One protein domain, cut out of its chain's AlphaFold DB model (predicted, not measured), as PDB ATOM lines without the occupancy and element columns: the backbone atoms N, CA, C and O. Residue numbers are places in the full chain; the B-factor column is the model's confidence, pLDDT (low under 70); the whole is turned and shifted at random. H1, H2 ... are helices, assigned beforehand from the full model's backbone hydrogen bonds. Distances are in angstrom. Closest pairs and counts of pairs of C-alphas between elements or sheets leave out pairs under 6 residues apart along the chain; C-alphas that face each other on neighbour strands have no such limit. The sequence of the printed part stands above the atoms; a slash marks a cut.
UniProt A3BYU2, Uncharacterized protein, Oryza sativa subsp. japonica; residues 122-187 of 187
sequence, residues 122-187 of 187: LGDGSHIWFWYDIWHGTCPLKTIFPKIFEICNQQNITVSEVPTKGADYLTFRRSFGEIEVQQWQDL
ATOM      1  N   LEU A 122      55.496 308.071  42.667       74.12
ATOM      2  CA  LEU A 122      54.928 308.799  41.545       74.12
ATOM      3  C   LEU A 122      55.906 309.873  41.043       74.12
ATOM      4  O   LEU A 122      56.183 310.850  41.732       74.12
ATOM      5  N   GLY A 123      56.446 309.650  39.843       76.06
ATOM      6  CA  GLY A 123      57.175 310.640  39.045       76.06
ATOM      7  C   GLY A 123      56.316 311.100  37.865       76.06
ATOM      8  O   GLY A 123      55.208 311.583  38.060       76.06
ATOM      9  N   ASP A 124      56.781 310.857  36.636       73.44
ATOM     10  CA  ASP A 124      56.045 311.220  35.410       73.44
ATOM     11  C   ASP A 124      54.792 310.360  35.157       73.44
ATOM     12  O   ASP A 124      53.944 310.730  34.353       73.44
ATOM     13  N   GLY A 125      54.667 309.194  35.804       74.75
ATOM     14  CA  GLY A 125      53.485 308.321  35.714       74.75
ATOM     15  C   GLY A 125      53.324 307.529  34.406       74.75
ATOM     16  O   GLY A 125      52.388 306.740  34.287       74.75
ATOM     17  N   SER A 126      54.230 307.682  33.436       76.19
ATOM     18  CA  SER A 126      54.145 307.075  32.091       76.19
ATOM     19  C   SER A 126      54.323 305.557  32.064       76.19
ATOM     20  O   SER A 126      53.817 304.860  31.178       76.19
ATOM     21  N   HIS A 127      55.025 305.016  33.056       72.50
ATOM     22  CA  HIS A 127      55.296 303.586  33.172       72.50
ATOM     23  C   HIS A 127      54.466 302.880  34.250       72.50
ATOM     24  O   HIS A 127      54.577 301.664  34.385       72.50
ATOM     25  N   ILE A 128      53.588 303.612  34.942       79.81
ATOM     26  CA  ILE A 128      52.773 303.122  36.060       79.81
ATOM     27  C   ILE A 128      51.336 302.921  35.578       79.81
ATOM     28  O   ILE A 128      50.740 303.831  34.999       79.81
ATOM     29  N   TRP A 129      50.766 301.740  35.801       81.19
ATOM     30  CA  TRP A 129      49.353 301.466  35.541       81.19
ATOM     31  C   TRP A 129      48.479 302.001  36.668       81.19
ATOM     32  O   TRP A 129      48.652 301.633  37.827       81.19
ATOM     33  N   PHE A 130      47.471 302.795  36.310       81.81
ATOM     34  CA  PHE A 130      46.604 303.466  37.276       81.81
ATOM     35  C   PHE A 130      45.886 302.481  38.212       81.81
ATOM     36  O   PHE A 130      45.880 302.670  39.424       81.81
ATOM     37  N   TRP A 131      45.325 301.397  37.670       83.69
ATOM     38  CA  TRP A 131      44.508 300.450  38.442       83.69
ATOM     39  C   TRP A 131      45.291 299.310  39.101       83.69
ATOM     40  O   TRP A 131      44.860 298.759  40.117       83.69
ATOM     41  N   TYR A 132      46.393 298.898  38.482       81.06
ATOM     42  CA  TYR A 132      47.069 297.640  38.797       81.06
ATOM     43  C   TYR A 132      48.295 297.806  39.685       81.06
ATOM     44  O   TYR A 132      48.591 296.881  40.441       81.06
ATOM     45  N   ASP A 133      48.990 298.937  39.579       81.69
ATOM     46  CA  ASP A 133      50.208 299.194  40.339       81.69
ATOM     47  C   ASP A 133      49.885 299.912  41.657       81.69
ATOM     48  O   ASP A 133      48.912 300.661  41.764       81.69
ATOM     49  N   ILE A 134      50.706 299.667  42.680       82.44
ATOM     50  CA  ILE A 134      50.607 300.335  43.982       82.44
ATOM     51  C   ILE A 134      51.386 301.641  43.890       82.44
ATOM     52  O   ILE A 134      52.600 301.647  44.074       82.44
ATOM     53  N   TRP A 135      50.700 302.726  43.551       82.00
ATOM     54  CA  TRP A 135      51.289 304.069  43.500       82.00
ATOM     55  C   TRP A 135      50.649 305.042  44.499       82.00
ATOM     56  O   TRP A 135      51.206 306.103  44.767       82.00
ATOM     57  N   HIS A 136      49.499 304.673  45.070       75.00
ATOM     58  CA  HIS A 136      48.797 305.430  46.100       75.00
ATOM     59  C   HIS A 136      48.356 304.491  47.231       75.00
ATOM     60  O   HIS A 136      47.633 303.521  46.999       75.00
ATOM     61  N   GLY A 137      48.803 304.772  48.457       78.31
ATOM     62  CA  GLY A 137      48.525 303.936  49.627       78.31
ATOM     63  C   GLY A 137      49.292 302.608  49.625       78.31
ATOM     64  O   GLY A 137      50.421 302.533  49.156       78.31
ATOM     65  N   THR A 138      48.680 301.562  50.183       78.56
ATOM     66  CA  THR A 138      49.316 300.250  50.423       78.56
ATOM     67  C   THR A 138      48.810 299.136  49.503       78.56
ATOM     68  O   THR A 138      49.290 298.006  49.576       78.56
ATOM     69  N   CYS A 139      47.805 299.404  48.666       79.31
ATOM     70  CA  CYS A 139      47.149 298.405  47.821       79.31
ATOM     71  C   CYS A 139      46.811 298.984  46.439       79.31
ATOM     72  O   CYS A 139      46.560 300.182  46.329       79.31
ATOM     73  N   PRO A 140      46.731 298.149  45.383       82.88
ATOM     74  CA  PRO A 140      46.297 298.608  44.067       82.88
ATOM     75  C   PRO A 140      44.859 299.135  44.097       82.88
ATOM     76  O   PRO A 140      43.986 298.527  44.727       82.88
ATOM     77  N   LEU A 141      44.576 300.193  43.331       83.00
ATOM     78  CA  LEU A 141      43.245 300.814  43.282       83.00
ATOM     79  C   LEU A 141      42.142 299.848  42.827       83.00
ATOM     80  O   LEU A 141      41.024 299.932  43.329       83.00
ATOM     81  N   LYS A 142      42.445 298.866  41.962       82.81
ATOM     82  CA  LYS A 142      41.471 297.825  41.568       82.81
ATOM     83  C   LYS A 142      40.949 297.001  42.754       82.81
ATOM     84  O   LYS A 142      39.861 296.442  42.681       82.81
ATOM     85  N   THR A 143      41.755 296.863  43.806       84.81
ATOM     86  CA  THR A 143      41.427 296.048  44.980       84.81
ATOM     87  C   THR A 143      40.607 296.857  45.978       84.81
ATOM     88  O   THR A 143      39.703 296.314  46.604       84.81
ATOM     89  N   ILE A 144      40.905 298.153  46.101       83.38
ATOM     90  CA  ILE A 144      40.189 299.081  46.985       83.38
ATOM     91  C   ILE A 144      38.819 299.437  46.383       83.38
ATOM     92  O   ILE A 144      37.805 299.407  47.078       83.38
ATOM     93  N   PHE A 145      38.771 299.682  45.069       83.88
ATOM     94  CA  PHE A 145      37.578 300.121  44.340       83.88
ATOM     95  C   PHE A 145      37.205 299.162  43.191       83.88
ATOM     96  O   PHE A 145      37.205 299.556  42.019       83.88
ATOM     97  N   PRO A 146      36.843 297.896  43.484       84.50
ATOM     98  CA  PRO A 146      36.571 296.896  42.449       84.50
ATOM     99  C   PRO A 146      35.370 297.266  41.568       84.50
ATOM    100  O   PRO A 146      35.393 297.032  40.362       84.50
ATOM    101  N   LYS A 147      34.346 297.911  42.142       82.69
ATOM    102  CA  LYS A 147      33.139 298.329  41.410       82.69
ATOM    103  C   LYS A 147      33.443 299.394  40.357       82.69
ATOM    104  O   LYS A 147      32.993 299.278  39.223       82.69
ATOM    105  N   ILE A 148      34.240 300.406  40.709       81.19
ATOM    106  CA  ILE A 148      34.644 301.457  39.762       81.19
ATOM    107  C   ILE A 148      35.519 300.855  38.657       81.19
ATOM    108  O   ILE A 148      35.318 301.147  37.477       81.19
ATOM    109  N   PHE A 149      36.437 299.956  39.021       83.00
ATOM    110  CA  PHE A 149      37.293 299.258  38.065       83.00
ATOM    111  C   PHE A 149      36.502 298.421  37.040       83.00
ATOM    112  O   PHE A 149      36.829 298.431  35.851       83.00
ATOM    113  N   GLU A 150      35.441 297.727  37.465       82.81
ATOM    114  CA  GLU A 150      34.574 296.945  36.568       82.81
ATOM    115  C   GLU A 150      33.812 297.813  35.559       82.81
ATOM    116  O   GLU A 150      33.576 297.395  34.421       82.81
ATOM    117  N   ILE A 151      33.424 299.021  35.965       83.12
ATOM    118  CA  ILE A 151      32.645 299.943  35.132       83.12
ATOM    119  C   ILE A 151      33.560 300.739  34.191       83.12
ATOM    120  O   ILE A 151      33.121 301.146  33.112       83.12
ATOM    121  N   CYS A 152      34.824 300.947  34.566       82.19
ATOM    122  CA  CYS A 152      35.813 301.645  33.755       82.19
ATOM    123  C   CYS A 152      36.130 300.861  32.469       82.19
ATOM    124  O   CYS A 152      36.583 299.715  32.506       82.19
ATOM    125  N   ASN A 153      35.950 301.495  31.307       80.56
ATOM    126  CA  ASN A 153      36.305 300.893  30.019       80.56
ATOM    127  C   ASN A 153      37.823 300.824  29.808       80.56
ATOM    128  O   ASN A 153      38.325 299.927  29.132       80.56
ATOM    129  N   GLN A 154      38.565 301.770  30.384       79.56
ATOM    130  CA  GLN A 154      40.007 301.920  30.200       79.56
ATOM    131  C   GLN A 154      40.771 301.331  31.392       79.56
ATOM    132  O   GLN A 154      41.353 302.037  32.209       79.56
ATOM    133  N   GLN A 155      40.774 300.003  31.502       81.50
ATOM    134  CA  GLN A 155      41.419 299.306  32.626       81.50
ATOM    135  C   GLN A 155      42.957 299.349  32.580       81.50
ATOM    136  O   GLN A 155      43.601 299.242  33.618       81.50
ATOM    137  N   ASN A 156      43.551 299.535  31.397       80.94
ATOM    138  CA  ASN A 156      45.006 299.520  31.189       80.94
ATOM    139  C   ASN A 156      45.594 300.929  30.970       80.94
ATOM    140  O   ASN A 156      46.540 301.076  30.197       80.94
ATOM    141  N   ILE A 157      45.004 301.958  31.586       81.88
ATOM    142  CA  ILE A 157      45.467 303.350  31.481       81.88
ATOM    143  C   ILE A 157      46.686 303.607  32.380       81.88
ATOM    144  O   ILE A 157      46.807 303.021  33.464       81.88
ATOM    145  N   THR A 158      47.602 304.467  31.929       83.00
ATOM    146  CA  THR A 158      48.772 304.879  32.720       83.00
ATOM    147  C   THR A 158      48.475 306.106  33.572       83.00
ATOM    148  O   THR A 158      47.625 306.925  33.226       83.00
ATOM    149  N   VAL A 159      49.192 306.267  34.686       80.25
ATOM    150  CA  VAL A 159      48.994 307.401  35.602       80.25
ATOM    151  C   VAL A 159      49.294 308.742  34.931       80.25
ATOM    152  O   VAL A 159      48.680 309.725  35.311       80.25
ATOM    153  N   SER A 160      50.163 308.807  33.914       77.94
ATOM    154  CA  SER A 160      50.434 310.045  33.156       77.94
ATOM    155  C   SER A 160      49.312 310.468  32.208       77.94
ATOM    156  O   SER A 160      49.223 311.635  31.833       77.94
ATOM    157  N   GLU A 161      48.492 309.519  31.756       75.25
ATOM    158  CA  GLU A 161      47.404 309.772  30.801       75.25
ATOM    159  C   GLU A 161      46.135 310.284  31.496       75.25
ATOM    160  O   GLU A 161      45.298 310.926  30.869       75.25
ATOM    161  N   VAL A 162      46.019 310.043  32.801       72.38
ATOM    162  CA  VAL A 162      44.919 310.506  33.656       72.38
ATOM    163  C   VAL A 162      44.923 312.029  33.941       72.38
ATOM    164  O   VAL A 162      43.842 312.615  33.906       72.38
ATOM    165  N   PRO A 163      46.051 312.742  34.183       60.25
ATOM    166  CA  PRO A 163      46.022 314.086  34.758       60.25
ATOM    167  C   PRO A 163      46.072 315.206  33.713       60.25
ATOM    168  O   PRO A 163      45.942 316.372  34.074       60.25
ATOM    169  N   THR A 164      46.264 314.920  32.421       53.53
ATOM    170  CA  THR A 164      46.488 315.998  31.440       53.53
ATOM    171  C   THR A 164      45.207 316.709  30.985       53.53
ATOM    172  O   THR A 164      45.320 317.783  30.393       53.53
ATOM    173  N   LYS A 165      43.998 316.176  31.253       45.34
ATOM    174  CA  LYS A 165      42.714 316.782  30.816       45.34
ATOM    175  C   LYS A 165      41.497 316.574  31.752       45.34
ATOM    176  O   LYS A 165      40.369 316.575  31.272       45.34
ATOM    177  N   GLY A 166      41.691 316.463  33.068       51.91
ATOM    178  CA  GLY A 166      40.585 316.454  34.048       51.91
ATOM    179  C   GLY A 166      39.747 315.161  34.097       51.91
ATOM    180  O   GLY A 166      39.945 314.241  33.309       51.91
ATOM    181  N   ALA A 167      38.812 315.099  35.055       50.12
ATOM    182  CA  ALA A 167      38.023 313.918  35.444       50.12
ATOM    183  C   ALA A 167      37.112 313.312  34.346       50.12
ATOM    184  O   ALA A 167      36.512 312.262  34.564       50.12
ATOM    185  N   ASP A 168      37.048 313.925  33.164       55.28
ATOM    186  CA  ASP A 168      36.160 313.542  32.058       55.28
ATOM    187  C   ASP A 168      36.740 312.456  31.126       55.28
ATOM    188  O   ASP A 168      36.092 312.067  30.151       55.28
ATOM    189  N   TYR A 169      37.964 311.966  31.368       63.09
ATOM    190  CA  TYR A 169      38.628 311.055  30.422       63.09
ATOM    191  C   TYR A 169      38.362 309.562  30.665       63.09
ATOM    192  O   TYR A 169      38.355 308.780  29.710       63.09
ATOM    193  N   LEU A 170      38.105 309.143  31.911       69.50
ATOM    194  CA  LEU A 170      37.708 307.758  32.159       69.50
ATOM    195  C   LEU A 170      36.273 307.566  31.677       69.50
ATOM    196  O   LEU A 170      35.323 308.130  32.210       69.50
ATOM    197  N   THR A 171      36.118 306.752  30.638       73.75
ATOM    198  CA  THR A 171      34.794 306.379  30.146       73.75
ATOM    199  C   THR A 171      34.263 305.193  30.934       73.75
ATOM    200  O   THR A 171      34.938 304.174  31.111       73.75
ATOM    201  N   PHE A 172      33.019 305.318  31.374       79.19
ATOM    202  CA  PHE A 172      32.330 304.331  32.189       79.19
ATOM    203  C   PHE A 172      31.214 303.676  31.376       79.19
ATOM    204  O   PHE A 172      30.554 304.328  30.566       79.19
ATOM    205  N   ARG A 173      30.989 302.371  31.565       78.62
ATOM    206  CA  ARG A 173      29.915 301.626  30.874       78.62
ATOM    207  C   ARG A 173      28.512 302.118  31.225       78.62
ATOM    208  O   ARG A 173      27.578 301.887  30.463       78.62
ATOM    209  N   ARG A 174      28.361 302.737  32.395       79.12
ATOM    210  CA  ARG A 174      27.113 303.295  32.919       79.12
ATOM    211  C   ARG A 174      27.414 304.459  33.856       79.12
ATOM    212  O   ARG A 174      28.556 304.628  34.275       79.12
ATOM    213  N   SER A 175      26.381 305.218  34.206       76.69
ATOM    214  CA  SER A 175      26.461 306.214  35.272       76.69
ATOM    215  C   SER A 175      26.736 305.559  36.628       76.69
ATOM    216  O   SER A 175      26.349 304.409  36.880       76.69
ATOM    217  N   PHE A 176      27.396 306.317  37.500       77.38
ATOM    218  CA  PHE A 176      27.654 305.912  38.873       77.38
ATOM    219  C   PHE A 176      26.354 305.834  39.681       77.38
ATOM    220  O   PHE A 176      25.490 306.704  39.568       77.38
ATOM    221  N   GLY A 177      26.222 304.795  40.504       78.31
ATOM    222  CA  GLY A 177      25.258 304.776  41.610       78.31
ATOM    223  C   GLY A 177      25.782 305.540  42.832       78.31
ATOM    224  O   GLY A 177      26.955 305.900  42.880       78.31
ATOM    225  N   GLU A 178      24.953 305.732  43.861       74.31
ATOM    226  CA  GLU A 178      25.314 306.505  45.071       74.31
ATOM    227  C   GLU A 178      26.610 306.021  45.746       74.31
ATOM    228  O   GLU A 178      27.460 306.822  46.126       74.31
ATOM    229  N   ILE A 179      26.806 304.701  45.818       75.94
ATOM    230  CA  ILE A 179      27.999 304.079  46.417       75.94
ATOM    231  C   ILE A 179      29.249 304.327  45.562       75.94
ATOM    232  O   ILE A 179      30.338 304.519  46.090       75.94
ATOM    233  N   GLU A 180      29.109 304.310  44.238       75.38
ATOM    234  CA  GLU A 180      30.229 304.502  43.309       75.38
ATOM    235  C   GLU A 180      30.649 305.972  43.240       75.38
ATOM    236  O   GLU A 180      31.831 306.250  43.079       75.38
ATOM    237  N   VAL A 181      29.707 306.906  43.428       74.62
ATOM    238  CA  VAL A 181      30.004 308.340  43.560       74.62
ATOM    239  C   VAL A 181      30.820 308.610  44.820       74.62
ATOM    240  O   VAL A 181      31.815 309.321  44.740       74.62
ATOM    241  N   GLN A 182      30.444 308.021  45.962       75.00
ATOM    242  CA  GLN A 182      31.229 308.141  47.198       75.00
ATOM    243  C   GLN A 182      32.635 307.563  47.016       75.00
ATOM    244  O   GLN A 182      33.622 308.236  47.281       75.00
ATOM    245  N   GLN A 183      32.731 306.360  46.446       75.94
ATOM    246  CA  GLN A 183      34.018 305.728  46.155       75.94
ATOM    247  C   GLN A 183      34.884 306.527  45.170       75.94
ATOM    248  O   GLN A 183      36.100 306.471  45.270       75.94
ATOM    249  N   TRP A 184      34.281 307.247  44.219       74.56
ATOM    250  CA  TRP A 184      34.999 308.109  43.276       74.56
ATOM    251  C   TRP A 184      35.469 309.417  43.919       74.56
ATOM    252  O   TRP A 184      36.485 309.963  43.510       74.56
ATOM    253  N   GLN A 185      34.741 309.924  44.916       73.12
ATOM    254  CA  GLN A 185      35.153 311.092  45.699       73.12
ATOM    255  C   GLN A 185      36.267 310.767  46.702       73.12
ATOM    256  O   GLN A 185      37.066 311.645  47.012       73.12
ATOM    257  N   ASP A 186      36.314 309.523  47.187       72.94
ATOM    258  CA  ASP A 186      37.338 309.024  48.113       72.94
ATOM    259  C   ASP A 186      38.651 308.593  47.418       72.94
ATOM    260  O   ASP A 186      39.620 308.253  48.103       72.94
ATOM    261  N   LEU A 187      38.672 308.550  46.079       70.75
ATOM    262  CA  LEU A 187      39.802 308.117  45.244       70.75
ATOM    263  C   LEU A 187      40.748 309.284  44.936       70.75
ATOM    264  O   LEU A 187      41.973 309.077  45.096       70.75
TER     265      LEU A 187
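What this domain is: This is residues 122 to 187 of the 187 residues of an uncharacterized protein of Oryza sativa subsp. japonica (UniProt A3BYU2). A compact fold with little regular structure: two long loop stretches, residues 122 to 140 and 152 to 177, with three short helices, H3 packing on H2 about perpendicular to it, and H1 near H2 but apart from H3. The printed part has 66 residues, 18 of them in named helices, in the order H1, H2, H3; the class is all helix, with no named strand. The radius of gyration of the C-alphas is 11.6 A and the spans are 33 by 26 by 18 A.

Where its parts are: H3, residues 178 to 185, measures 10.9 A from C-alpha 178 at (25.314, 306.505, 45.071) to C-alpha 185 at (35.153, 311.092, 45.699). H2, residues 146 to 151, measures 8.8 A. H1, residues 141 to 144, measures 5.1 A and begins at C-alpha 141 (43.245, 300.814, 43.282).

How they stand to each other: H3 touches H2 at 81 degrees, about perpendicular; their closest C-alphas, of Ile 148 and Glu 180, are 6.4 A apart. H1 and H2 are close but not clearly touching, with the closest C-alphas, of Lys 142 and Phe 149, 5.6 A apart. H1 and H3 are apart. In H2 and H3 every O i to N i+4 pair is within hydrogen-bond range; H1 is too short for such a pair.

The domain as a whole: The C-alphas of Gly 123 and Glu 178, the two farthest apart, are 32.7 A apart. The printed part has no cut. The link from H2 to H3 is long, 26 residues. Residues 163 to 170 have pLDDT under 70.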